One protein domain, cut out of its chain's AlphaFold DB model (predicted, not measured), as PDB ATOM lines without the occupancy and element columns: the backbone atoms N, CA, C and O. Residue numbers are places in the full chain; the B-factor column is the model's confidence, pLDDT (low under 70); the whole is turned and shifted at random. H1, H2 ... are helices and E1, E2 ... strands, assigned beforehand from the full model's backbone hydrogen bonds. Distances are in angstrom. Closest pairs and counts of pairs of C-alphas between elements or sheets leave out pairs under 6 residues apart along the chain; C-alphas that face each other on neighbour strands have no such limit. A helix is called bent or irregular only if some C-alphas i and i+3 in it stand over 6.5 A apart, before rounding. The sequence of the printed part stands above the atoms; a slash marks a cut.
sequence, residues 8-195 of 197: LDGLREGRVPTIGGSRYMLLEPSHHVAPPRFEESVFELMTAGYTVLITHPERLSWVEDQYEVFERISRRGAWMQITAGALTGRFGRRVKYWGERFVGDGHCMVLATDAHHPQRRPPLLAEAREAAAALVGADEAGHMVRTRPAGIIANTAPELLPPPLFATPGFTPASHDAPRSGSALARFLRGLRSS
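Overview. This is residues 8 to 195 of the 197 residues of the protein "Protein-tyrosine-phosphatase" of Lysobacter sp. A03 (UniProt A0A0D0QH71). A small sheet of four parallel strands, E1 to E4, curls like part of a barrel, with H2 and H3 packed over one face and the long helix H7 crossing the opposite face. H4, H5 and H6 make a group by strands E3 and E4, H1 sits close to H2, and after H7 a long stretch leads to a tail that sticks out, residues 182 to 195 with H8. The printed part has 188 residues, with eight named helices and four named strands in the order H1 E1 H2 E2 H3 E3 H4 H5 E4 H6 H7 H8; the sheet's order is E1 E2 E3 E4, and the class is mixed, helices and strands. The whole is compact, with a radius of gyration of the C-alphas of 17.7 A, yet elongated in outline, spanning 63 by 40 by 38 A.

Arrangement. H1, residues 8 to 12, is close but not clearly touching H2, residues 38 to 47; their closest C-alphas, Leu 8 and Leu 45, are 6.7 A apart. E1, residues 24 to 27, is an edge strand and is parallel to E2, residues 51 to 55, with N 27 and O 53 at 2.8 A. H2 lies over E2 at a height over the sheet of 9.6 A and runs along the strands. H3, residues 67 to 75, is on the same face as H2 and touches it at a shallow tilt of 8 degrees, the same way; their closest C-alphas are Glu 39 and Ile 73, 6.5 A. H3 lies over E3, residues 79 to 83, at a height of 10.0 A. E3 is parallel to E2, with N 81 and O 54 at 2.9 A, and to the other edge strand E4, residues 108 to 112, with N 109 and O 80 at 2.9 A. E1, H2, E2, then E2, H3, E3, then E3, H4 with H5, E4 are strand-helix-strand units, each two parallel neighbour strands with helices between, and each crossover is right-handed. H4, residues 84 to 87, only grazes the sheet and touches H5, residues 93 to 104, at Ala 86 and Lys 96, closest C-alphas 4.6 A apart. H6, residues 125 to 136, touches H5 at a steep tilt of 61 degrees, with C-alphas Gly 104 and Leu 135 closest at 5.5 A. H7, residues 138 to 153, touches H6 at a steep tilt of 55 degrees, opposite ways, Ala 133 and Ala 141 being closest at 5.1 A between C-alphas. H7 lies on the opposite face from H2 and H3; its closest C-alphas to E4 are Val 110 and Met 144, 4.3 A. H7 has a kink of 28 degrees near residue 145 and is only just irregular: C-alphas 145 and 148 are 7.0 A apart. H8, residues 184 to 191, touches no helix. Every O i to N i+4 pair is within hydrogen-bond range in H1, H2, H3 and H5, against 7 of 8 in H6, 9 of 12 in H7 and 3 of 4 in H8; H4 is too short for such a pair.

Along the chain. H1 begins at C-alpha 8, (13.823, -10.711, -3.668). From first to last C-alpha, H2 measures 14.4 A, E3 13.2 A, H5 15.8 A, H6 16.0 A and H7 22.1 A. H7 ends at C-alpha 153, (32.057, -16.276, -12.183), and H8 ends at C-alpha 191, (33.890, 7.202, 37.270).

Size, cuts and confidence. The C-alphas of Ala 154 and Ser 195 are the two farthest apart, 64.6 A. Without residues 182 to 195, which stand free, the body spans 44 by 39 by 33 A. The printed part has no cut; the links H1 to E1, E2 to H3, E4 to H6 and H7 to H8 are long, the last with 30 residues. Mean pLDDT of the printed part is 90.4, and residues 177 to 195 are under 70.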
ATOM      1  N   LEU A   8      14.026  -9.425  -3.003       93.12
ATOM      2  CA  LEU A   8      13.823 -10.711  -3.668       93.12
ATOM      3  C   LEU A   8      13.133 -10.559  -5.032       93.12
ATOM      4  O   LEU A   8      13.561 -11.179  -6.005       93.12
ATOM      5  N   ASP A   9      12.111  -9.711  -5.120       94.44
ATOM      6  CA  ASP A   9      11.426  -9.434  -6.387       94.44
ATOM      7  C   ASP A   9      12.368  -8.727  -7.364       94.44
ATOM      8  O   ASP A   9      12.471  -9.114  -8.523       94.44
ATOM      9  N   GLY A  10      13.158  -7.768  -6.872       95.56
ATOM     10  CA  GLY A  10      14.188  -7.099  -7.662       95.56
ATOM     11  C   GLY A  10      15.249  -8.056  -8.214       95.56
ATOM     12  O   GLY A  10      15.679  -7.877  -9.351       95.56
ATOM     13  N   LEU A  11      15.643  -9.081  -7.453       95.50
ATOM     14  CA  LEU A  11      16.546 -10.135  -7.928       95.50
ATOM     15  C   LEU A  11      15.882 -10.995  -9.013       95.50
ATOM     16  O   LEU A  11      16.465 -11.200 -10.075       95.50
ATOM     17  N   ARG A  12      14.645 -11.459  -8.785       93.69
ATOM     18  CA  ARG A  12      13.889 -12.290  -9.746       93.69
ATOM     19  C   ARG A  12      13.612 -11.578 -11.068       93.69
ATOM     20  O   ARG A  12      13.654 -12.203 -12.121       93.69
ATOM     21  N   GLU A  13      13.344 -10.279 -11.007       95.19
ATOM     22  CA  GLU A  13      13.079  -9.432 -12.173       95.19
ATOM     23  C   GLU A  13      14.365  -8.921 -12.847       95.19
ATOM     24  O   GLU A  13      14.291  -8.207 -13.846       95.19
ATOM     25  N   GLY A  14      15.547  -9.237 -12.304       92.56
ATOM     26  CA  GLY A  14      16.835  -8.779 -12.836       92.56
ATOM     27  C   GLY A  14      17.123  -7.285 -12.628       92.56
ATOM     28  O   GLY A  14      18.067  -6.756 -13.211       92.56
ATOM     29  N   ARG A  15      16.341  -6.590 -11.791       95.62
ATOM     30  CA  ARG A  15      16.579  -5.183 -11.407       95.62
ATOM     31  C   ARG A  15      17.723  -5.033 -10.405       95.62
ATOM     32  O   ARG A  15      18.344  -3.975 -10.345       95.62
ATOM     33  N   VAL A  16      17.982  -6.070  -9.610       96.12
ATOM     34  CA  VAL A  16      19.127  -6.150  -8.697       96.12
ATOM     35  C   VAL A  16      20.140  -7.124  -9.296       96.12
ATOM     36  O   VAL A  16      19.797  -8.288  -9.506       96.12
ATOM     37  N   PRO A  17      21.376  -6.683  -9.588       96.31
ATOM     38  CA  PRO A  17      22.366  -7.546 -10.207       96.31
ATOM     39  C   PRO A  17      22.919  -8.570  -9.215       96.31
ATOM     40  O   PRO A  17      23.119  -8.290  -8.031       96.31
ATOM     41  N   THR A  18      23.250  -9.743  -9.736       97.81
ATOM     42  CA  THR A  18      24.092 -10.737  -9.069       97.81
ATOM     43  C   THR A  18      25.534 -10.638  -9.569       97.81
ATOM     44  O   THR A  18      25.842  -9.926 -10.530       97.81
ATOM     45  N   ILE A  19      26.459 -11.345  -8.919       97.75
ATOM     46  CA  ILE A  19      27.876 -11.319  -9.285       97.75
ATOM     47  C   ILE A  19      28.043 -11.999 -10.647       97.75
ATOM     48  O   ILE A  19      27.864 -13.210 -10.766       97.75
ATOM     49  N   GLY A  20      28.364 -11.221 -11.683       96.00
ATOM     50  CA  GLY A  20      28.568 -11.736 -13.041       96.00
ATOM     51  C   GLY A  20      27.332 -12.401 -13.662       96.00
ATOM     52  O   GLY A  20      27.490 -13.256 -14.524       96.00
ATOM     53  N   GLY A  21      26.118 -12.069 -13.202       96.31
ATOM     54  CA  GLY A  21      24.887 -12.737 -13.649       96.31
ATOM     55  C   GLY A  21      24.727 -14.178 -13.141       96.31
ATOM     56  O   GLY A  21      23.881 -14.916 -13.638       96.31
ATOM     57  N   SER A  22      25.540 -14.599 -12.167       97.94
ATOM     58  CA  SER A  22      25.458 -15.926 -11.548       97.94
ATOM     59  C   SER A  22      24.348 -16.013 -10.489       97.94
ATOM     60  O   SER A  22      23.656 -15.038 -10.201       97.94
ATOM     61  N   ARG A  23      24.201 -17.175  -9.843       97.81
ATOM     62  CA  ARG A  23      23.342 -17.349  -8.654       97.81
ATOM     63  C   ARG A  23      23.883 -16.669  -7.394       97.81
ATOM     64  O   ARG A  23      23.196 -16.640  -6.375       97.81
ATOM     65  N   TYR A  24      25.123 -16.190  -7.424       98.56
ATOM     66  CA  TYR A  24      25.784 -15.616  -6.262       98.56
ATOM     67  C   TYR A  24      25.454 -14.136  -6.144       98.56
ATOM     68  O   TYR A  24      25.701 -13.363  -7.070       98.56
ATOM     69  N   MET A  25      24.944 -13.722  -4.991       97.44
ATOM     70  CA  MET A  25      24.654 -12.318  -4.719       97.44
ATOM     71  C   MET A  25      25.509 -11.794  -3.570       97.44
ATOM     72  O   MET A  25      25.769 -12.517  -2.610       97.44
ATOM     73  N   LEU A  26      25.919 -10.529  -3.656       97.38
ATOM     74  CA  LEU A  26      26.581  -9.844  -2.552       97.38
ATOM     75  C   LEU A  26      25.519  -9.176  -1.677       97.38
ATOM     76  O   LEU A  26      24.726  -8.371  -2.164       97.38
ATOM     77  N   LEU A  27      25.502  -9.509  -0.391       97.00
ATOM     78  CA  LEU A  27      24.630  -8.894   0.599       97.00
ATOM     79  C   LEU A  27      25.481  -8.077   1.568       97.00
ATOM     80  O   LEU A  27      26.252  -8.647   2.337       97.00
ATOM     81  N   GLU A  28      25.319  -6.755   1.544       94.81
ATOM     82  CA  GLU A  28      25.951  -5.829   2.490       94.81
ATOM     83  C   GLU A  28      24.935  -5.377   3.554       94.81
ATOM     84  O   GLU A  28      24.041  -4.580   3.254       94.81
ATOM     85  N   PRO A  29      25.024  -5.872   4.803       92.00
ATOM     86  CA  PRO A  29      24.192  -5.385   5.895       92.00
ATOM     87  C   PRO A  29      24.604  -3.974   6.335       92.00
ATOM     88  O   PRO A  29      25.729  -3.527   6.114       92.00
ATOM     89  N   SER A  30      23.712  -3.284   7.051       91.62
ATOM     90  CA  SER A  30      24.064  -2.011   7.689       91.62
ATOM     91  C   SER A  30      25.216  -2.196   8.681       91.62
ATOM     92  O   SER A  30      25.171  -3.060   9.561       91.62
ATOM     93  N   HIS A  31      26.228  -1.330   8.571       90.69
ATOM     94  CA  HIS A  31      27.450  -1.412   9.380       90.69
ATOM     95  C   HIS A  31      27.184  -1.227  10.874       90.69
ATOM     96  O   HIS A  31      27.923  -1.764  11.694       90.69
ATOM     97  N   HIS A  32      26.142  -0.472  11.231       92.00
ATOM     98  CA  HIS A  32      25.897  -0.044  12.610       92.00
ATOM     99  C   HIS A  32      24.682  -0.693  13.267       92.00
ATOM    100  O   HIS A  32      24.576  -0.698  14.491       92.00
ATOM    101  N   VAL A  33      23.759  -1.231  12.470       90.81
ATOM    102  CA  VAL A  33      22.481  -1.746  12.966       90.81
ATOM    103  C   VAL A  33      22.225  -3.112  12.354       90.81
ATOM    104  O   VAL A  33      22.093  -3.222  11.136       90.81
ATOM    105  N   ALA A  34      22.114  -4.136  13.199       91.44
ATOM    106  CA  ALA A  34      21.697  -5.459  12.760       91.44
ATOM    107  C   ALA A  34      20.279  -5.378  12.162       91.44
ATOM    108  O   ALA A  34      19.366  -4.871  12.827       91.44
ATOM    109  N   PRO A  35      20.060  -5.835  10.914       90.31
ATOM    110  CA  PRO A  35      18.716  -5.901  10.363       90.31
ATOM    111  C   PRO A  35      17.831  -6.808  11.237       90.31
ATOM    112  O   PRO A  35      18.260  -7.899  11.621       90.31
ATOM    113  N   PRO A  36      16.592  -6.407  11.566       90.06
ATOM    114  CA  PRO A  36      15.663  -7.299  12.237       90.06
ATOM    115  C   PRO A  36      15.406  -8.512  11.340       90.06
ATOM    116  O   PRO A  36      15.252  -8.354  10.126       90.06
ATOM    117  N   ARG A  37      15.340  -9.707  11.939       91.38
ATOM    118  CA  ARG A  37      15.116 -10.975  11.219       91.38
ATOM    119  C   ARG A  37      16.154 -11.220  10.113       91.38
ATOM    120  O   ARG A  37      15.830 -11.734   9.044       91.38
ATOM    121  N   PHE A  38      17.407 -10.822  10.357       94.12
ATOM    122  CA  PHE A  38      18.498 -10.973   9.391       94.12
ATOM    123  C   PHE A  38      18.676 -12.429   8.940       94.12
ATOM    124  O   PHE A  38      18.710 -12.694   7.743       94.12
ATOM    125  N   GLU A  39      18.711 -13.370   9.889       95.25
ATOM    126  CA  GLU A  39      18.836 -14.809   9.615       95.25
ATOM    127  C   GLU A  39      17.696 -15.336   8.727       95.25
ATOM    128  O   GLU A  39      17.954 -16.025   7.742       95.25
ATOM    129  N   GLU A  40      16.449 -14.962   9.027       94.88
ATOM    130  CA  GLU A  40      15.273 -15.339   8.232       94.88
ATOM    131  C   GLU A  40      15.356 -14.768   6.813       94.88
ATOM    132  O   GLU A  40      15.166 -15.495   5.843       94.88
ATOM    133  N   SER A  41      15.736 -13.495   6.680       94.94
ATOM    134  CA  SER A  41      15.843 -12.833   5.373       94.94
ATOM    135  C   SER A  41      16.930 -13.471   4.497       94.94
ATOM    136  O   SER A  41      16.754 -13.633   3.291       94.94
ATOM    137  N   VAL A  42      18.062 -13.865   5.093       96.88
ATOM    138  CA  VAL A  42      19.117 -14.613   4.386       96.88
ATOM    139  C   VAL A  42      18.591 -15.977   3.935       96.88
ATOM    140  O   VAL A  42      18.842 -16.389   2.803       96.88
ATOM    141  N   PHE A  43      17.825 -16.669   4.779       95.88
ATOM    142  CA  PHE A  43      17.235 -17.961   4.435       95.88
ATOM    143  C   PHE A  43      16.187 -17.870   3.314       95.88
ATOM    144  O   PHE A  43      16.172 -18.717   2.420       95.88
ATOM    145  N   GLU A  44      15.359 -16.827   3.294       95.81
ATOM    146  CA  GLU A  44      14.416 -16.565   2.197       95.81
ATOM    147  C   GLU A  44      15.137 -16.398   0.850       95.81
ATOM    148  O   GLU A  44      14.732 -16.980  -0.157       95.81
ATOM    149  N   LEU A  45      16.257 -15.669   0.828       97.12
ATOM    150  CA  LEU A  45      17.078 -15.518  -0.378       97.12
ATOM    151  C   LEU A  45      17.682 -16.858  -0.829       97.12
ATOM    152  O   LEU A  45      17.675 -17.170  -2.021       97.12
ATOM    153  N   MET A  46      18.160 -17.672   0.116       97.31
ATOM    154  CA  MET A  46      18.725 -18.991  -0.189       97.31
ATOM    155  C   MET A  46      17.679 -19.969  -0.726       97.31
ATOM    156  O   MET A  46      17.919 -20.647  -1.724       97.31
ATOM    157  N   THR A  47      16.494 -20.018  -0.115       96.44
ATOM    158  CA  THR A  47      15.394 -20.881  -0.582       96.44
ATOM    159  C   THR A  47      14.842 -20.448  -1.941       96.44
ATOM    160  O   THR A  47      14.312 -21.278  -2.677       96.44
ATOM    161  N   ALA A  48      15.035 -19.186  -2.329       96.50
ATOM    162  CA  ALA A  48      14.764 -18.704  -3.680       96.50
ATOM    163  C   ALA A  48      15.832 -19.093  -4.727       96.50
ATOM    164  O   ALA A  48      15.677 -18.738  -5.895       96.50
ATOM    165  N   GLY A  49      16.885 -19.823  -4.341       96.69
ATOM    166  CA  GLY A  49      17.902 -20.368  -5.249       96.69
ATOM    167  C   GLY A  49      19.193 -19.552  -5.356       96.69
ATOM    168  O   GLY A  49      20.062 -19.905  -6.159       96.69
ATOM    169  N   TYR A  50      19.347 -18.489  -4.559       98.25
ATOM    170  CA  TYR A  50      20.563 -17.675  -4.539       98.25
ATOM    171  C   TYR A  50      21.592 -18.203  -3.540       98.25
ATOM    172  O   TYR A  50      21.258 -18.655  -2.446       98.25
ATOM    173  N   THR A  51      22.872 -18.058  -3.870       98.31
ATOM    174  CA  THR A  51      23.950 -18.203  -2.889       98.31
ATOM    175  C   THR A  51      24.309 -16.825  -2.347       98.31
ATOM    176  O   THR A  51      24.847 -15.976  -3.059       98.31
ATOM    177  N   VAL A  52      23.981 -16.587  -1.079       98.38
ATOM    178  CA  VAL A  52      24.187 -15.289  -0.432       98.38
ATOM    179  C   VAL A  52      25.628 -15.188   0.066       98.38
ATOM    180  O   VAL A  52      26.010 -15.911   0.985       98.38
ATOM    181  N   LEU A  53      26.419 -14.282  -0.516       98.38
ATOM    182  CA  LEU A  53      27.713 -13.854   0.018       98.38
ATOM    183  C   LEU A  53      27.508 -12.623   0.895       98.38
ATOM    184  O   LEU A  53      27.306 -11.519   0.390       98.38
ATOM    185  N   ILE A  54      27.596 -12.801   2.206       98.31
ATOM    186  CA  ILE A  54      27.553 -11.695   3.156       98.31
ATOM    187  C   ILE A  54      28.925 -11.030   3.164       98.31
ATOM    188  O   ILE A  54      29.933 -11.670   3.483       98.31
ATOM    189  N   THR A  55      28.968  -9.760   2.766       96.44
ATOM    190  CA  THR A  55      30.225  -9.014   2.687       96.44
ATOM    191  C   THR A  55      30.605  -8.403   4.025       96.44
ATOM    192  O   THR A  55      29.762  -7.921   4.784       96.44
ATOM    193  N   HIS A  56      31.907  -8.497   4.273       96.56
ATOM    194  CA  HIS A  56      32.684  -7.895   5.340       96.56
ATOM    195  C   HIS A  56      32.055  -7.915   6.747       96.56
ATOM    196  O   HIS A  56      32.110  -6.904   7.459       96.56
ATOM    197  N   PRO A  57      31.515  -9.065   7.217       97.62
ATOM    198  CA  PRO A  57      30.902  -9.156   8.539       97.62
ATOM    199  C   PRO A  57      31.854  -8.732   9.667       97.62
ATOM    200  O   PRO A  57      31.406  -8.206  10.684       97.62
ATOM    201  N   GLU A  58      33.171  -8.854   9.472       97.88
ATOM    202  CA  GLU A  58      34.199  -8.406  10.415       97.88
ATOM    203  C   GLU A  58      34.200  -6.895  10.699       97.88
ATOM    204  O   GLU A  58      34.807  -6.440  11.676       97.88
ATOM    205  N   ARG A  59      33.545  -6.102   9.844       96.44
ATOM    206  CA  ARG A  59      33.437  -4.642   9.967       96.44
ATOM    207  C   ARG A  59      32.147  -4.191  10.646       96.44
ATOM    208  O   ARG A  59      32.052  -3.025  11.029       96.44
ATOM    209  N   LEU A  60      31.175  -5.084  10.809       97.00
ATOM    210  CA  LEU A  60      29.884  -4.756  11.402       97.00
ATOM    211  C   LEU A  60      30.071  -4.496  12.900       97.00
ATOM    212  O   LEU A  60      30.663  -5.300  13.620       97.00
ATOM    213  N   SER A  61      29.565  -3.370  13.408       95.25
ATOM    214  CA  SER A  61      29.763  -3.011  14.821       95.25
ATOM    215  C   SER A  61      29.164  -4.049  15.771       95.25
ATOM    216  O   SER A  61      29.694  -4.253  16.860       95.25
ATOM    217  N   TRP A  62      28.119  -4.733  15.312       95.38
ATOM    218  CA  TRP A  62      27.323  -5.730  16.019       95.38
ATOM    219  C   TRP A  62      27.800  -7.181  15.823       95.38
ATOM    220  O   TRP A  62      27.167  -8.096  16.341       95.38
ATOM    221  N   VAL A  63      28.909  -7.414  15.106       96.88
ATOM    222  CA  VAL A  63      29.423  -8.770  14.816       96.88
ATOM    223  C   VAL A  63      29.679  -9.608  16.072       96.88
ATOM    224  O   VAL A  63      29.448 -10.807  16.063       96.88
ATOM    225  N   GLU A  64      30.109  -8.973  17.162       95.31
ATOM    226  CA  GLU A  64      30.434  -9.643  18.426       95.31
ATOM    227  C   GLU A  64      29.204 -10.246  19.093       95.31
ATOM    228  O   GLU A  64      29.203 -11.423  19.439       95.31
ATOM    229  N   ASP A  65      28.131  -9.464  19.172       95.12
ATOM    230  CA  ASP A  65      26.876  -9.887  19.789       95.12
ATOM    231  C   ASP A  65      26.087 -10.858  18.900       95.12
ATOM    232  O   ASP A  65      25.075 -11.408  19.328       95.12
ATOM    233  N   GLN A  66      26.487 -11.023  17.635       95.56
ATOM    234  CA  GLN A  66      25.759 -11.806  16.635       95.56
ATOM    235  C   GLN A  66      26.641 -12.852  15.947       95.56
ATOM    236  O   GLN A  66      26.239 -13.398  14.919       95.56
ATOM    237  N   TYR A  67      27.824 -13.158  16.484       96.81
ATOM    238  CA  TYR A  67      28.742 -14.106  15.853       96.81
ATOM    239  C   TYR A  67      28.074 -15.466  15.611       96.81
ATOM    240  O   TYR A  67      28.104 -15.987  14.498       96.81
ATOM    241  N   GLU A  68      27.333 -15.960  16.605       96.62
ATOM    242  CA  GLU A  68      26.576 -17.211  16.507       96.62
ATOM    243  C   GLU A  68      25.522 -17.193  15.386       96.62
ATOM    244  O   GLU A  68      25.229 -18.230  14.789       96.62
ATOM    245  N   VAL A  69      24.944 -16.027  15.064       96.88
ATOM    246  CA  VAL A  69      24.019 -15.892  13.925       96.88
ATOM    247  C   VAL A  69      24.767 -16.146  12.621       96.88
ATOM    248  O   VAL A  69      24.275 -16.898  11.779       96.88
ATOM    249  N   PHE A  70      25.963 -15.569  12.461       98.00
ATOM    250  CA  PHE A  70      26.801 -15.799  11.284       98.00
ATOM    251  C   PHE A  70      27.241 -17.259  11.163       98.00
ATOM    252  O   PHE A  70      27.202 -17.815  10.064       98.00
ATOM    253  N   GLU A  71      27.588 -17.910  12.274       97.75
ATOM    254  CA  GLU A  71      27.894 -19.343  12.265       97.75
ATOM    255  C   GLU A  71      26.691 -20.170  11.800       97.75
ATOM    256  O   GLU A  71      26.833 -21.031  10.928       97.75
ATOM    257  N   ARG A  72      25.491 -19.900  12.332       97.81
ATOM    258  CA  ARG A  72      24.272 -20.634  11.955       97.81
ATOM    259  C   ARG A  72      23.917 -20.459  10.483       97.81
ATOM    260  O   ARG A  72      23.657 -21.457   9.810       97.81
ATOM    261  N   ILE A  73      23.924 -19.232   9.962       97.56
ATOM    262  CA  ILE A  73      23.621 -19.000   8.538       97.56
ATOM    263  C   ILE A  73      24.714 -19.571   7.630       97.56
ATOM    264  O   ILE A  73      24.394 -20.114   6.574       97.56
ATOM    265  N   SER A  74      25.980 -19.538   8.060       98.12
ATOM    266  CA  SER A  74      27.091 -20.160   7.334       98.12
ATOM    267  C   SER A  74      26.931 -21.678   7.242       98.12
ATOM    268  O   SER A  74      27.013 -22.250   6.156       98.12
ATOM    269  N   ARG A  75      26.582 -22.336   8.355       97.12
ATOM    270  CA  ARG A  75      26.277 -23.780   8.394       97.12
ATOM    271  C   ARG A  75      25.055 -24.161   7.552       97.12
ATOM    272  O   ARG A  75      24.926 -25.319   7.172       97.12
ATOM    273  N   ARG A  76      24.177 -23.202   7.245       96.62
ATOM    274  CA  ARG A  76      23.021 -23.374   6.349       96.62
ATOM    275  C   ARG A  76      23.314 -23.049   4.880       96.62
ATOM    276  O   ARG A  76      22.403 -23.147   4.067       96.62
ATOM    277  N   GLY A  77      24.553 -22.697   4.533       96.69
ATOM    278  CA  GLY A  77      24.992 -22.510   3.147       96.69
ATOM    279  C   GLY A  77      25.236 -21.063   2.721       96.69
ATOM    280  O   GLY A  77      25.659 -20.845   1.586       96.69
ATOM    281  N   ALA A  78      25.035 -20.072   3.601       98.25
ATOM    282  CA  ALA A  78      25.457 -18.702   3.314       98.25
ATOM    283  C   ALA A  78      26.989 -18.601   3.337       98.25
ATOM    284  O   ALA A  78      27.672 -19.241   4.138       98.25
ATOM    285  N   TRP A  79      27.549 -17.780   2.459       98.62
ATOM    286  CA  TRP A  79      28.991 -17.586   2.352       98.62
ATOM    287  C   TRP A  79      29.394 -16.288   3.040       98.62
ATOM    288  O   TRP A  79      28.702 -15.279   2.923       98.62
ATOM    289  N   MET A  80      30.543 -16.296   3.711       98.50
ATOM    290  CA  MET A  80      31.151 -15.079   4.253       98.50
ATOM    291  C   MET A  80      32.287 -14.627   3.344       98.50
ATOM    292  O   MET A  80      33.137 -15.437   2.956       98.50
ATOM    293  N   GLN A  81      32.317 -13.333   3.030       98.62
ATOM    294  CA  GLN A  81      33.444 -12.700   2.358       98.62
ATOM    295  C   GLN A  81      34.156 -11.748   3.321       98.62
ATOM    296  O   GLN A  81      33.576 -10.747   3.726       98.62
ATOM    297  N   ILE A  82      35.423 -12.030   3.645       98.50
ATOM    298  CA  ILE A  82      36.246 -11.191   4.536       98.50
ATOM    299  C   ILE A  82      37.109 -10.234   3.717       98.50
ATOM    300  O   ILE A  82      37.665 -10.600   2.672       98.50
ATOM    301  N   THR A  83      37.202  -8.977   4.153       97.62
ATOM    302  CA  THR A  83      37.990  -7.963   3.448       97.62
ATOM    303  C   THR A  83      39.482  -8.202   3.651       97.62
ATOM    304  O   THR A  83      39.949  -8.317   4.781       97.62
ATOM    305  N   ALA A  84      40.272  -8.146   2.581       96.44
ATOM    306  CA  ALA A  84      41.721  -8.329   2.624       96.44
ATOM    307  C   ALA A  84      42.411  -7.419   3.662       96.44
ATOM    308  O   ALA A  84      43.241  -7.862   4.454       96.44
ATOM    309  N   GLY A  85      41.999  -6.147   3.721       94.44
ATOM    310  CA  GLY A  85      42.529  -5.179   4.683       94.44
ATOM    311  C   GLY A  85      42.240  -5.508   6.155       94.44
ATOM    312  O   GLY A  85      42.930  -4.975   7.027       94.44
ATOM    313  N   ALA A  86      41.257  -6.366   6.450       96.00
ATOM    314  CA  ALA A  86      40.995  -6.826   7.811       96.00
ATOM    315  C   ALA A  86      42.148  -7.701   8.309       96.00
ATOM    316  O   ALA A  86      42.745  -7.383   9.337       96.00
ATOM    317  N   LEU A  87      42.543  -8.714   7.531       95.81
ATOM    318  CA  LEU A  87      43.615  -9.647   7.904       95.81
ATOM    319  C   LEU A  87      44.974  -8.953   8.041       95.81
ATOM    320  O   LEU A  87      45.769  -9.290   8.914       95.81
ATOM    321  N   THR A  88      45.215  -7.908   7.247       92.44
ATOM    322  CA  THR A  88      46.456  -7.123   7.320       92.44
ATOM    323  C   THR A  88      46.398  -5.979   8.342       92.44
ATOM    324  O   THR A  88      47.295  -5.140   8.376       92.44
ATOM    325  N   GLY A  89      45.330  -5.866   9.141       92.19
ATOM    326  CA  GLY A  89      45.220  -4.874  10.219       92.19
ATOM    327  C   GLY A  89      44.919  -3.431   9.806       92.19
ATOM    328  O   GLY A  89      44.962  -2.539  10.655       92.19
ATOM    329  N   ARG A  90      44.570  -3.169   8.543       91.06
ATOM    330  CA  ARG A  90      44.336  -1.801   8.032       91.06
ATOM    331  C   ARG A  90      43.116  -1.114   8.616       91.06
ATOM    332  O   ARG A  90      43.081   0.108   8.688       91.06
ATOM    333  N   PHE A  91      42.131  -1.894   9.038       91.38
ATOM    334  CA  PHE A  91      40.910  -1.390   9.664       91.38
ATOM    335  C   PHE A  91      40.983  -1.411  11.200       91.38
ATOM    336  O   PHE A  91      39.970  -1.278  11.883       91.38
ATOM    337  N   GLY A  92      42.187  -1.569  11.758       94.56
ATOM    338  CA  GLY A  92      42.420  -1.606  13.195       94.56
ATOM    339  C   GLY A  92      42.237  -2.992  13.816       94.56
ATOM    340  O   GLY A  92      41.797  -3.954  13.188       94.56
ATOM    341  N   ARG A  93      42.608  -3.090  15.099       95.56
ATOM    342  CA  ARG A  93      42.741  -4.368  15.821       95.56
ATOM    343  C   ARG A  93      41.433  -5.147  15.945       95.56
ATOM    344  O   ARG A  93      41.457  -6.364  15.842       95.56
ATOM    345  N   ARG A  94      40.304  -4.454  16.147       95.75
ATOM    346  CA  ARG A  94      38.986  -5.099  16.262       95.75
ATOM    347  C   ARG A  94      38.602  -5.814  14.968       95.75
ATOM    348  O   ARG A  94      38.223  -6.974  15.007       95.75
ATOM    349  N   VAL A  95      38.707  -5.114  13.841       96.88
ATOM    350  CA  VAL A  95      38.340  -5.661  12.530       96.88
ATOM    351  C   VAL A  95      39.301  -6.781  12.133       96.88
ATOM    352  O   VAL A  95      38.866  -7.801  11.614       96.88
ATOM    353  N   LYS A  96      40.595  -6.635  12.457       97.25
ATOM    354  CA  LYS A  96      41.578  -7.713  12.298       97.25
ATOM    355  C   LYS A  96      41.181  -8.965  13.063       97.25
ATOM    356  O   LYS A  96      41.104 -10.022  12.456       97.25
ATOM    357  N   TYR A  97      40.866  -8.830  14.350       97.25
ATOM    358  CA  TYR A  97      40.435  -9.955  15.175       97.25
ATOM    359  C   TYR A  97      39.237 -10.691  14.567       97.25
ATOM    360  O   TYR A  97      39.296 -11.903  14.415       97.25
ATOM    361  N   TRP A  98      38.177  -9.977  14.171       97.94
ATOM    362  CA  TRP A  98      36.999 -10.630  13.591       97.94
ATOM    363  C   TRP A  98      37.274 -11.246  12.221       97.94
ATOM    364  O   TRP A  98      36.773 -12.331  11.939       97.94
ATOM    365  N   GLY A  99      38.101 -10.602  11.394       98.06
ATOM    366  CA  GLY A  99      38.536 -11.177  10.123       98.06
ATOM    367  C   GLY A  99      39.308 -12.478  10.334       98.06
ATOM    368  O   GLY A  99      39.000 -13.485   9.703       98.06
ATOM    369  N   GLU A 100      40.264 -12.478  11.265       97.81
ATOM    370  CA  GLU A 100      41.027 -13.672  11.636       97.81
ATOM    371  C   GLU A 100      40.127 -14.746  12.249       97.81
ATOM    372  O   GLU A 100      40.301 -15.907  11.908       97.81
ATOM    373  N   ARG A 101      39.141 -14.376  13.075       97.88
ATOM    374  CA  ARG A 101      38.194 -15.309  13.699       97.88
ATOM    375  C   ARG A 101      37.327 -16.026  12.664       97.88
ATOM    376  O   ARG A 101      37.260 -17.247  12.687       97.88
ATOM    377  N   PHE A 102      36.719 -15.304  11.719       98.38
ATOM    378  CA  PHE A 102      35.924 -15.933  10.653       98.38
ATOM    379  C   PHE A 102      36.757 -16.861   9.762       98.38
ATOM    380  O   PHE A 102      36.256 -17.893   9.314       98.38
ATOM    381  N   VAL A 103      38.009 -16.492   9.477       98.31
ATOM    382  CA  VAL A 103      38.930 -17.328   8.694       98.31
ATOM    383  C   VAL A 103      39.360 -18.552   9.498       98.31
ATOM    384  O   VAL A 103      39.190 -19.671   9.026       98.31
ATOM    385  N   GLY A 104      39.867 -18.350  10.711       97.62
ATOM    386  CA  GLY A 104      40.412 -19.394  11.574       97.62
ATOM    387  C   GLY A 104      39.368 -20.359  12.128       97.62
ATOM    388  O   GLY A 104      39.714 -21.498  12.417       97.62
ATOM    389  N   ASP A 105      38.096 -19.963  12.204       97.44
ATOM    390  CA  ASP A 105      36.981 -20.873  12.494       97.44
ATOM    391  C   ASP A 105      36.452 -21.587  11.240       97.44
ATOM    392  O   ASP A 105      35.574 -22.439  11.335       97.44
ATOM    393  N   GLY A 106      36.976 -21.257  10.057       97.75
ATOM    394  CA  GLY A 106      36.630 -21.913   8.800       97.75
ATOM    395  C   GLY A 106      35.321 -21.452   8.155       97.75
ATOM    396  O   GLY A 106      34.822 -22.131   7.257       97.75
ATOM    397  N   HIS A 107      34.758 -20.320   8.593       98.12
ATOM    398  CA  HIS A 107      33.504 -19.746   8.081       98.12
ATOM    399  C   HIS A 107      33.690 -18.829   6.860       98.12
ATOM    400  O   HIS A 107      32.729 -18.549   6.138       98.12
ATOM    401  N   CYS A 108      34.908 -18.346   6.612       98.50
ATOM    402  CA  CYS A 108      35.231 -17.520   5.450       98.50
ATOM    403  C   CYS A 108      35.286 -18.357   4.165       98.50
ATOM    404  O   CYS A 108      36.103 -19.262   4.049       98.50
ATOM    405  N   MET A 109      34.477 -17.997   3.165       98.62
ATOM    406  CA  MET A 109      34.510 -18.642   1.848       98.62
ATOM    407  C   MET A 109      35.370 -17.866   0.854       98.62
ATOM    408  O   MET A 109      36.037 -18.474   0.020       98.62
ATOM    409  N   VAL A 110      35.369 -16.532   0.924       98.62
ATOM    410  CA  VAL A 110      36.053 -15.675  -0.054       98.62
ATOM    411  C   VAL A 110      36.827 -14.561   0.642       98.62
ATOM    412  O   VAL A 110      36.320 -13.908   1.550       98.62
ATOM    413  N   LEU A 111      38.034 -14.280   0.152       98.50
ATOM    414  CA  LEU A 111      38.725 -13.026   0.441       98.50
ATOM    415  C   LEU A 111      38.595 -12.094  -0.759       98.50
ATOM    416  O   LEU A 111      38.851 -12.489  -1.896       98.50
ATOM    417  N   ALA A 112      38.232 -10.841  -0.502       97.44
ATOM    418  CA  ALA A 112      38.163  -9.811  -1.532       97.44
ATOM    419  C   ALA A 112      38.784  -8.508  -1.034       97.44
ATOM    420  O   ALA A 112      38.868  -8.248   0.166       97.44
ATOM    421  N   THR A 113      39.251  -7.678  -1.960       94.62
ATOM    422  CA  THR A 113      39.961  -6.440  -1.612       94.62
ATOM    423  C   THR A 113      39.035  -5.377  -1.040       94.62
ATOM    424  O   THR A 113      39.457  -4.593  -0.187       94.62
ATOM    425  N   ASP A 114      37.797  -5.345  -1.545       91.06
ATOM    426  CA  ASP A 114      36.863  -4.232  -1.391       91.06
ATOM    427  C   ASP A 114      37.560  -2.889  -1.731       91.06
ATOM    428  O   ASP A 114      37.433  -1.877  -1.048       91.06
ATOM    429  N   ALA A 115      38.414  -2.880  -2.762       88.06
ATOM    430  CA  ALA A 115      39.247  -1.729  -3.100       88.06
ATOM    431  C   ALA A 115      38.409  -0.532  -3.579       88.06
ATOM    432  O   ALA A 115      37.481  -0.686  -4.362       88.06
ATOM    433  N   HIS A 116      38.759   0.671  -3.118       86.06
ATOM    434  CA  HIS A 116      38.071   1.925  -3.478       86.06
ATOM    435  C   HIS A 116      39.040   3.025  -3.943       86.06
ATOM    436  O   HIS A 116      38.610   4.075  -4.410       86.06
ATOM    437  N   HIS A 117      40.356   2.828  -3.777       84.19
ATOM    438  CA  HIS A 117      41.369   3.810  -4.169       84.19
ATOM    439  C   HIS A 117      42.762   3.166  -4.224       84.19
ATOM    440  O   HIS A 117      43.103   2.448  -3.285       84.19
ATOM    441  N   PRO A 118      43.641   3.501  -5.188       75.25
ATOM    442  CA  PRO A 118      44.974   2.891  -5.291       75.25
ATOM    443  C   PRO A 118      45.933   3.141  -4.110       75.25
ATOM    444  O   PRO A 118      46.979   2.513  -4.035       75.25
ATOM    445  N   GLN A 119      45.598   4.046  -3.185       76.69
ATOM    446  CA  GLN A 119      46.456   4.447  -2.061       76.69
ATOM    447  C   GLN A 119      45.726   4.311  -0.723       76.69
ATOM    448  O   GLN A 119      46.262   3.730   0.213       76.69
ATOM    449  N   ARG A 120      44.484   4.811  -0.623       74.69
ATOM    450  CA  ARG A 120      43.708   4.760   0.630       74.69
ATOM    451  C   ARG A 120      43.118   3.376   0.910       74.69
ATOM    452  O   ARG A 120      43.059   2.958   2.060       74.69
ATOM    453  N   ARG A 121      42.680   2.673  -0.140       78.06
ATOM    454  CA  ARG A 121      42.080   1.334  -0.056       78.06
ATOM    455  C   ARG A 121      42.564   0.459  -1.224       78.06
ATOM    456  O   ARG A 121      41.760   0.145  -2.107       78.06
ATOM    457  N   PRO A 122      43.879   0.156  -1.270       82.38
ATOM    458  CA  PRO A 122      44.508  -0.519  -2.401       82.38
ATOM    459  C   PRO A 122      44.107  -2.000  -2.494       82.38
ATOM    460  O   PRO A 122      43.785  -2.611  -1.470       82.38
ATOM    461  N   PRO A 123      44.171  -2.607  -3.695       87.19
ATOM    462  CA  PRO A 123      43.775  -3.992  -3.933       87.19
ATOM    463  C   PRO A 123      44.843  -5.008  -3.484       87.19
ATOM    464  O   PRO A 123      45.397  -5.746  -4.293       87.19
ATOM    465  N   LEU A 124      45.145  -5.053  -2.187       86.00
ATOM    466  CA  LEU A 124      46.202  -5.915  -1.641       86.00
ATOM    467  C   LEU A 124      45.666  -7.273  -1.196       86.00
ATOM    468  O   LEU A 124      45.429  -7.512  -0.013       86.00
ATOM    469  N   LEU A 125      45.413  -8.140  -2.175       94.38
ATOM    470  CA  LEU A 125      44.887  -9.482  -1.929       94.38
ATOM    471  C   LEU A 125      45.985 -10.503  -1.589       94.38
ATOM    472  O   LEU A 125      45.710 -11.472  -0.886       94.38
ATOM    473  N   ALA A 126      47.216 -10.292  -2.065       94.75
ATOM    474  CA  ALA A 126      48.324 -11.225  -1.864       94.75
ATOM    475  C   ALA A 126      48.692 -11.347  -0.378       94.75
ATOM    476  O   ALA A 126      48.745 -12.445   0.160       94.75
ATOM    477  N   GLU A 127      48.841 -10.222   0.313       93.50
ATOM    478  CA  GLU A 127      49.175 -10.176   1.735       93.50
ATOM    479  C   GLU A 127      48.065 -10.782   2.603       93.50
ATOM    480  O   GLU A 127      48.343 -11.444   3.599       93.50
ATOM    481  N   ALA A 128      46.803 -10.599   2.205       95.69
ATOM    482  CA  ALA A 128      45.675 -11.224   2.885       95.69
ATOM    483  C   ALA A 128      45.641 -12.744   2.682       95.69
ATOM    484  O   ALA A 128      45.327 -13.469   3.622       95.69
ATOM    485  N   ARG A 129      45.998 -13.232   1.487       97.88
ATOM    486  CA  ARG A 129      46.145 -14.669   1.225       97.88
ATOM    487  C   ARG A 129      47.230 -15.280   2.111       97.88
ATOM    488  O   ARG A 129      46.984 -16.326   2.695       97.88
ATOM    489  N   GLU A 130      48.393 -14.640   2.236       97.62
ATOM    490  CA  GLU A 130      49.471 -15.147   3.100       97.62
ATOM    491  C   GLU A 130      49.067 -15.133   4.584       97.62
ATOM    492  O   GLU A 130      49.299 -16.105   5.302       97.62
ATOM    493  N   ALA A 131      48.374 -14.080   5.038       96.25
ATOM    494  CA  ALA A 131      47.823 -14.029   6.393       96.25
ATOM    495  C   ALA A 131      46.793 -15.145   6.650       96.25
ATOM    496  O   ALA A 131      46.812 -15.766   7.708       96.25
ATOM    497  N   ALA A 132      45.925 -15.441   5.678       97.56
ATOM    498  CA  ALA A 132      44.999 -16.566   5.771       97.56
ATOM    499  C   ALA A 132      45.729 -17.917   5.742       97.56
ATOM    500  O   ALA A 132      45.394 -18.801   6.523       97.56
ATOM    501  N   ALA A 133      46.764 -18.076   4.912       97.75
ATOM    502  CA  ALA A 133      47.540 -19.314   4.841       97.75
ATOM    503  C   ALA A 133      48.199 -19.667   6.184       97.75
ATOM    504  O   ALA A 133      48.270 -20.842   6.535       97.75
ATOM    505  N   ALA A 134      48.610 -18.663   6.964       96.19
ATOM    506  CA  ALA A 134      49.119 -18.865   8.319       96.19
ATOM    507  C   ALA A 134      48.053 -19.367   9.318       96.19
ATOM    508  O   ALA A 134      48.414 -19.959  10.332       96.19
ATOM    509  N   LEU A 135      46.761 -19.137   9.048       95.88
ATOM    510  CA  LEU A 135      45.646 -19.572   9.899       95.88
ATOM    511  C   LEU A 135      45.088 -20.937   9.487       95.88
ATOM    512  O   LEU A 135      44.758 -21.746  10.348       95.88
ATOM    513  N   VAL A 136      44.946 -21.174   8.180       96.25
ATOM    514  CA  VAL A 136      44.164 -22.302   7.640       96.25
ATOM    515  C   VAL A 136      44.902 -23.152   6.603       96.25
ATOM    516  O   VAL A 136      44.336 -24.095   6.059       96.25
ATOM    517  N   GLY A 137      46.170 -22.847   6.328       96.62
ATOM    518  CA  GLY A 137      46.975 -23.537   5.324       96.62
ATOM    519  C   GLY A 137      46.859 -22.939   3.917       96.62
ATOM    520  O   GLY A 137      45.918 -22.218   3.574       96.62
ATOM    521  N   ALA A 138      47.865 -23.226   3.088       97.56
ATOM    522  CA  ALA A 138      48.034 -22.598   1.777       97.56
ATOM    523  C   ALA A 138      46.949 -22.990   0.760       97.56
ATOM    524  O   ALA A 138      46.558 -22.152  -0.059       97.56
ATOM    525  N   ASP A 139      46.462 -24.232   0.821       97.50
ATOM    526  CA  ASP A 139      45.444 -24.751  -0.097       97.50
ATOM    527  C   ASP A 139      44.108 -24.039   0.110       97.50
ATOM    528  O   ASP A 139      43.556 -23.453  -0.825       97.50
ATOM    529  N   GLU A 140      43.643 -23.973   1.358       98.00
ATOM    530  CA  GLU A 140      42.399 -23.291   1.704       98.00
ATOM    531  C   GLU A 140      42.481 -21.785   1.422       98.00
ATOM    532  O   GLU A 140      41.588 -21.217   0.786       98.00
ATOM    533  N   ALA A 141      43.595 -21.135   1.775       98.25
ATOM    534  CA  ALA A 141      43.824 -19.740   1.401       98.25
ATOM    535  C   ALA A 141      43.799 -19.538  -0.128       98.25
ATOM    536  O   ALA A 141      43.317 -18.514  -0.618       98.25
ATOM    537  N   GLY A 142      44.278 -20.519  -0.902       98.44
ATOM    538  CA  GLY A 142      44.164 -20.557  -2.360       98.44
ATOM    539  C   GLY A 142      42.717 -20.681  -2.848       98.44
ATOM    540  O   GLY A 142      42.321 -19.979  -3.790       98.44
ATOM    541  N   HIS A 143      41.900 -21.509  -2.196       98.56
ATOM    542  CA  HIS A 143      40.479 -21.629  -2.511       98.56
ATOM    543  C   HIS A 143      39.724 -20.313  -2.300       98.56
ATOM    544  O   HIS A 143      38.939 -19.932  -3.175       98.56
ATOM    545  N   MET A 144      40.030 -19.580  -1.222       98.62
ATOM    546  CA  MET A 144      39.389 -18.302  -0.884       98.62
ATOM    547  C   MET A 144      39.623 -17.177  -1.906       98.62
ATOM    548  O   MET A 144      38.785 -16.283  -2.022       98.62
ATOM    549  N   VAL A 145      40.742 -17.193  -2.643       98.31
ATOM    550  CA  VAL A 145      41.122 -16.104  -3.577       98.31
ATOM    551  C   VAL A 145      41.111 -16.495  -5.051       98.31
ATOM    552  O   VAL A 145      41.143 -15.616  -5.911       98.31
ATOM    553  N   ARG A 146      41.085 -17.794  -5.374       98.12
ATOM    554  CA  ARG A 146      41.096 -18.281  -6.765       98.12
ATOM    555  C   ARG A 146      39.962 -19.244  -7.063       98.12
ATOM    556  O   ARG A 146      39.181 -18.973  -7.965       98.12
ATOM    557  N   THR A 147      39.870 -20.351  -6.327       98.69
ATOM    558  CA  THR A 147      38.966 -21.455  -6.707       98.69
ATOM    559  C   THR A 147      37.500 -21.058  -6.574       98.69
ATOM    560  O   THR A 147      36.756 -21.119  -7.551       98.69
ATOM    561  N   ARG A 148      37.081 -20.594  -5.391       98.56
ATOM    562  CA  ARG A 148      35.688 -20.196  -5.151       98.56
ATOM    563  C   ARG A 148      35.310 -18.930  -5.933       98.56
ATOM    564  O   ARG A 148      34.258 -18.956  -6.563       98.56
ATOM    565  N   PRO A 149      36.153 -17.876  -6.019       98.50
ATOM    566  CA  PRO A 149      35.890 -16.747  -6.918       98.50
ATOM    567  C   PRO A 149      35.724 -17.137  -8.393       98.50
ATOM    568  O   PRO A 149      34.805 -16.645  -9.043       98.50
ATOM    569  N   ALA A 150      36.549 -18.044  -8.926       98.56
ATOM    570  CA  ALA A 150      36.377 -18.543 -10.292       98.56
ATOM    571  C   ALA A 150      35.056 -19.316 -10.455       98.56
ATOM    572  O   ALA A 150      34.346 -19.109 -11.436       98.56
ATOM    573  N   GLY A 151      34.693 -20.142  -9.468       98.62
ATOM    574  CA  GLY A 151      33.411 -20.850  -9.425       98.62
ATOM    575  C   GLY A 151      32.198 -19.917  -9.421       98.62
ATOM    576  O   GLY A 151      31.225 -20.186 -10.124       98.62
ATOM    577  N   ILE A 152      32.285 -18.791  -8.704       98.62
ATOM    578  CA  ILE A 152      31.256 -17.741  -8.712       98.62
ATOM    579  C   ILE A 152      31.047 -17.203 -10.130       98.62
ATOM    580  O   ILE A 152      29.920 -17.189 -10.621       98.62
ATOM    581  N   ILE A 153      32.128 -16.810 -10.812       98.38
ATOM    582  CA  ILE A 153      32.057 -16.276 -12.183       98.38
ATOM    583  C   ILE A 153      31.535 -17.327 -13.170       98.38
ATOM    584  O   ILE A 153      30.746 -17.005 -14.053       98.38
ATOM    585  N   ALA A 154      31.924 -18.590 -12.994       98.50
ATOM    586  CA  ALA A 154      31.435 -19.705 -13.800       98.50
ATOM    587  C   ALA A 154      30.010 -20.162 -13.427       98.50
ATOM    588  O   ALA A 154      29.515 -21.124 -14.012       98.50
ATOM    589  N   ASN A 155      29.355 -19.522 -12.446       98.50
ATOM    590  CA  ASN A 155      28.054 -19.923 -11.903       98.50
ATOM    591  C   ASN A 155      27.986 -21.416 -11.510       98.50
ATOM    592  O   ASN A 155      26.957 -22.080 -11.674       98.50
ATOM    593  N   THR A 156      29.101 -21.954 -11.012       98.62
ATOM    594  CA  THR A 156      29.192 -23.337 -10.529       98.62
ATOM    595  C   THR A 156      28.287 -23.506  -9.309       98.62
ATOM    596  O   THR A 156      28.130 -22.574  -8.527       98.62
ATOM    597  N   ALA A 157      27.654 -24.669  -9.140       98.06
ATOM    598  CA  ALA A 157      26.848 -24.924  -7.951       98.06
ATOM    599  C   ALA A 157      27.749 -24.981  -6.693       98.06
ATOM    600  O   ALA A 157      28.844 -25.548  -6.772       98.06
ATOM    601  N   PRO A 158      27.348 -24.393  -5.549       97.06
ATOM    602  CA  PRO A 158      28.210 -24.281  -4.369       97.06
ATOM    603  C   PRO A 158      28.663 -25.635  -3.808       97.06
ATOM    604  O   PRO A 158      29.772 -25.726  -3.290       97.06
ATOM    605  N   GLU A 159      27.856 -26.685  -3.952       96.38
ATOM    606  CA  GLU A 159      28.175 -28.061  -3.556       96.38
ATOM    607  C   GLU A 159      29.268 -28.724  -4.412       96.38
ATOM    608  O   GLU A 159      29.846 -29.726  -3.997       96.38
ATOM    609  N   LEU A 160      29.571 -28.167  -5.591       97.88
ATOM    610  CA  LEU A 160      30.654 -28.625  -6.471       97.88
ATOM    611  C   LEU A 160      31.966 -27.860  -6.239       97.88
ATOM    612  O   LEU A 160      32.968 -28.135  -6.898       97.88
ATOM    613  N   LEU A 161      31.966 -26.878  -5.337       98.12
ATOM    614  CA  LEU A 161      33.147 -26.109  -4.962       98.12
ATOM    615  C   LEU A 161      33.710 -26.620  -3.629       98.12
ATOM    616  O   LEU A 161      32.979 -27.240  -2.857       98.12
ATOM    617  N   PRO A 162      34.997 -26.353  -3.327       97.69
ATOM    618  CA  PRO A 162      35.574 -26.724  -2.042       97.69
ATOM    619  C   PRO A 162      34.698 -26.221  -0.881       97.69
ATOM    620  O   PRO A 162      34.399 -25.015  -0.839       97.69
ATOM    621  N   PRO A 163      34.279 -27.108   0.042       95.69
ATOM    622  CA  PRO A 163      33.354 -26.761   1.116       95.69
ATOM    623  C   PRO A 163      33.992 -25.757   2.087       95.69
ATOM    624  O   PRO A 163      35.206 -25.534   2.033       95.69
ATOM    625  N   PRO A 164      33.209 -25.133   2.983       93.81
ATOM    626  CA  PRO A 164      33.781 -24.368   4.082       93.81
ATOM    627  C   PRO A 164      34.679 -25.252   4.947       93.81
ATOM    628  O   PRO A 164      34.377 -26.422   5.203       93.81
ATOM    629  N   LEU A 165      35.763 -24.670   5.447       95.62
ATOM    630  CA  LEU A 165      36.779 -25.414   6.178       95.62
ATOM    631  C   LEU A 165      36.230 -26.046   7.469       95.62
ATOM    632  O   LEU A 165      36.609 -27.171   7.786       95.62
ATOM    633  N   PHE A 166      35.259 -25.411   8.144       94.69
ATOM    634  CA  PHE A 166      34.619 -25.989   9.338       94.69
ATOM    635  C   PHE A 166      33.909 -27.328   9.085       94.69
ATOM    636  O   PHE A 166      33.624 -28.055  10.034       94.69
ATOM    637  N   ALA A 167      33.563 -27.634   7.830       92.88
ATOM    638  CA  ALA A 167      32.913 -28.885   7.448       92.88
ATOM    639  C   ALA A 167      33.924 -29.988   7.086       92.88
ATOM    640  O   ALA A 167      33.526 -31.118   6.806       92.88
ATOM    641  N   THR A 168      35.224 -29.678   7.081       90.94
ATOM    642  CA  THR A 168      36.282 -30.638   6.748       90.94
ATOM    643  C   THR A 168      36.557 -31.561   7.943       90.94
ATOM    644  O   THR A 168      36.802 -31.067   9.048       90.94
ATOM    645  N   PRO A 169      36.554 -32.898   7.768       88.25
ATOM    646  CA  PRO A 169      36.871 -33.829   8.847       88.25
ATOM    647  C   PRO A 169      38.243 -33.557   9.477       88.25
ATOM    648  O   PRO A 169      39.235 -33.393   8.773       88.25
ATOM    649  N   GLY A 170      38.300 -33.534  10.809       87.25
ATOM    650  CA  GLY A 170      39.540 -33.299  11.558       87.25
ATOM    651  C   GLY A 170      39.984 -31.835  11.634       87.25
ATOM    652  O   GLY A 170      40.990 -31.548  12.282       87.25
ATOM    653  N   PHE A 171      39.244 -30.900  11.028       90.75
ATOM    654  CA  PHE A 171      39.519 -29.480  11.198       90.75
ATOM    655  C   PHE A 171      39.300 -29.051  12.655       90.75
ATOM    656  O   PHE A 171      38.272 -29.346  13.264       90.75
ATOM    657  N   THR A 172      40.277 -28.325  13.196       87.38
ATOM    658  CA  THR A 172      40.189 -27.686  14.510       87.38
ATOM    659  C   THR A 172      40.311 -26.177  14.314       87.38
ATOM    660  O   THR A 172      41.299 -25.750  13.714       87.38
ATOM    661  N   PRO A 173      39.348 -25.374  14.801       87.50
ATOM    662  CA  PRO A 173      39.431 -23.921  14.736       87.50
ATOM    663  C   PRO A 173      40.736 -23.383  15.326       87.50
ATOM    664  O   PRO A 173      41.221 -23.887  16.344       87.50
ATOM    665  N   ALA A 174      41.285 -22.335  14.716       82.12
ATOM    666  CA  ALA A 174      42.452 -21.656  15.258       82.12
ATOM    667  C   ALA A 174      42.136 -21.051  16.641       82.12
ATOM    668  O   ALA A 174      41.038 -20.549  16.900       82.12
ATOM    669  N   SER A 175      43.107 -21.078  17.555       72.00
ATOM    670  CA  SER A 175      42.968 -20.415  18.852       72.00
ATOM    671  C   SER A 175      42.946 -18.899  18.658       72.00
ATOM    672  O   SER A 175      43.893 -18.336  18.104       72.00
ATOM    673  N   HIS A 176      41.906 -18.230  19.150       70.06
ATOM    674  CA  HIS A 176      41.779 -16.779  19.068       70.06
ATOM    675  C   HIS A 176      41.632 -16.174  20.465       70.06
ATOM    676  O   HIS A 176      40.623 -16.384  21.134       70.06
ATOM    677  N   ASP A 177      42.612 -15.372  20.881       65.06
ATOM    678  CA  ASP A 177      42.472 -14.538  22.072       65.06
ATOM    679  C   ASP A 177      41.634 -13.305  21.728       65.06
ATOM    680  O   ASP A 177      42.034 -12.466  20.912       65.06
ATOM    681  N   ALA A 178      40.468 -13.177  22.362       62.00
ATOM    682  CA  ALA A 178      39.644 -11.986  22.223       62.00
ATOM    683  C   ALA A 178      40.451 -10.737  22.625       62.00
ATOM    684  O   ALA A 178      41.106 -10.728  23.677       62.00
ATOM    685  N   PRO A 179      40.426  -9.648  21.832       57.94
ATOM    686  CA  PRO A 179      41.092  -8.418  22.214       57.94
ATOM    687  C   PRO A 179      40.497  -7.952  23.540       57.94
ATOM    688  O   PRO A 179      39.281  -7.813  23.658       57.94
ATOM    689  N   ARG A 180      41.352  -7.693  24.541       49.22
ATOM    690  CA  ARG A 180      40.915  -7.143  25.831       49.22
ATOM    691  C   ARG A 180      40.073  -5.903  25.561       49.22
ATOM    692  O   ARG A 180      40.605  -4.875  25.131       49.22
ATOM    693  N   SER A 181      38.765  -6.000  25.783       52.00
ATOM    694  CA  SER A 181      37.877  -4.867  25.604       52.00
ATOM    695  C   SER A 181      38.282  -3.817  26.635       52.00
ATOM    696  O   SER A 181      38.125  -3.968  27.846       52.00
ATOM    697  N   GLY A 182      38.855  -2.712  26.164       52.16
ATOM    698  CA  GLY A 182      38.892  -1.482  26.939       52.16
ATOM    699  C   GLY A 182      37.475  -0.934  26.992       52.16
ATOM    700  O   GLY A 182      37.209   0.090  26.366       52.16
ATOM    701  N   SER A 183      36.544  -1.650  27.635       42.47
ATOM    702  CA  SER A 183      35.140  -1.269  27.610       42.47
ATOM    703  C   SER A 183      35.016   0.120  28.231       42.47
ATOM    704  O   SER A 183      35.433   0.379  29.366       42.47
ATOM    705  N   ALA A 184      34.458   1.051  27.459       50.34
ATOM    706  CA  ALA A 184      34.045   2.352  27.969       50.34
ATOM    707  C   ALA A 184      33.109   2.180  29.184       50.34
ATOM    708  O   ALA A 184      33.143   2.994  30.104       50.34
ATOM    709  N   LEU A 185      32.390   1.053  29.250       46.38
ATOM    710  CA  LEU A 185      31.565   0.624  30.375       46.38
ATOM    711  C   LEU A 185      32.369   0.436  31.678       46.38
ATOM    712  O   LEU A 185      31.959   0.930  32.725       46.38
ATOM    713  N   ALA A 186      33.561  -0.170  31.633       43.16
ATOM    714  CA  ALA A 186      34.425  -0.320  32.811       43.16
ATOM    715  C   ALA A 186      35.090   0.997  33.253       43.16
ATOM    716  O   ALA A 186      35.571   1.097  34.387       43.16
ATOM    717  N   ARG A 187      35.148   2.006  32.372       47.66
ATOM    718  CA  ARG A 187      35.627   3.361  32.698       47.66
ATOM    719  C   ARG A 187      34.497   4.215  33.286       47.66
ATOM    720  O   ARG A 187      34.717   4.909  34.273       47.66
ATOM    721  N   PHE A 188      33.279   4.069  32.764       43.88
ATOM    722  CA  PHE A 188      32.065   4.707  33.276       43.88
ATOM    723  C   PHE A 188      31.693   4.209  34.684       43.88
ATOM    724  O   PHE A 188      31.464   5.009  35.590       43.88
ATOM    725  N   LEU A 189      31.759   2.893  34.918       47.22
ATOM    726  CA  LEU A 189      31.505   2.298  36.238       47.22
ATOM    727  C   LEU A 189      32.585   2.644  37.282       47.22
ATOM    728  O   LEU A 189      32.296   2.659  38.478       47.22
ATOM    729  N   ARG A 190      33.814   2.966  36.851       51.78
ATOM    730  CA  ARG A 190      34.866   3.500  37.735       51.78
ATOM    731  C   ARG A 190      34.699   4.994  38.024       51.78
ATOM    732  O   ARG A 190      34.944   5.400  39.155       51.78
ATOM    733  N   GLY A 191      34.211   5.782  37.065       44.62
ATOM    734  CA  GLY A 191      33.890   7.202  37.270       44.62
ATOM    735  C   GLY A 191      32.756   7.424  38.277       44.62
ATOM    736  O   GLY A 191      32.853   8.297  39.132       44.62
ATOM    737  N   LEU A 192      31.729   6.570  38.260       50.38
ATOM    738  CA  LEU A 192      30.593   6.653  39.193       50.38
ATOM    739  C   LEU A 192      30.936   6.253  40.640       50.38
ATOM    740  O   LEU A 192      30.240   6.662  41.565       50.38
ATOM    741  N   ARG A 193      32.012   5.483  40.857       51.38
ATOM    742  CA  ARG A 193      32.480   5.107  42.205       51.38
ATOM    743  C   ARG A 193      33.431   6.128  42.836       51.38
ATOM    744  O   ARG A 193      33.644   6.061  44.037       51.38
ATOM    745  N   SER A 194      33.958   7.080  42.062       53.50
ATOM    746  CA  SER A 194      34.883   8.114  42.553       53.50
ATOM    747  C   SER A 194      34.195   9.427  42.962       53.50
ATOM    748  O   SER A 194      34.876  10.341  43.410       53.50
ATOM    749  N   SER A 195      32.868   9.540  42.807       53.56
ATOM    750  CA  SER A 195      32.085  10.753  43.121       53.56
ATOM    751  C   SER A 195      31.269  10.643  44.423       53.56
ATOM    752  O   SER A 195      30.378  11.454  44.668       53.56
TER     753      SER A 195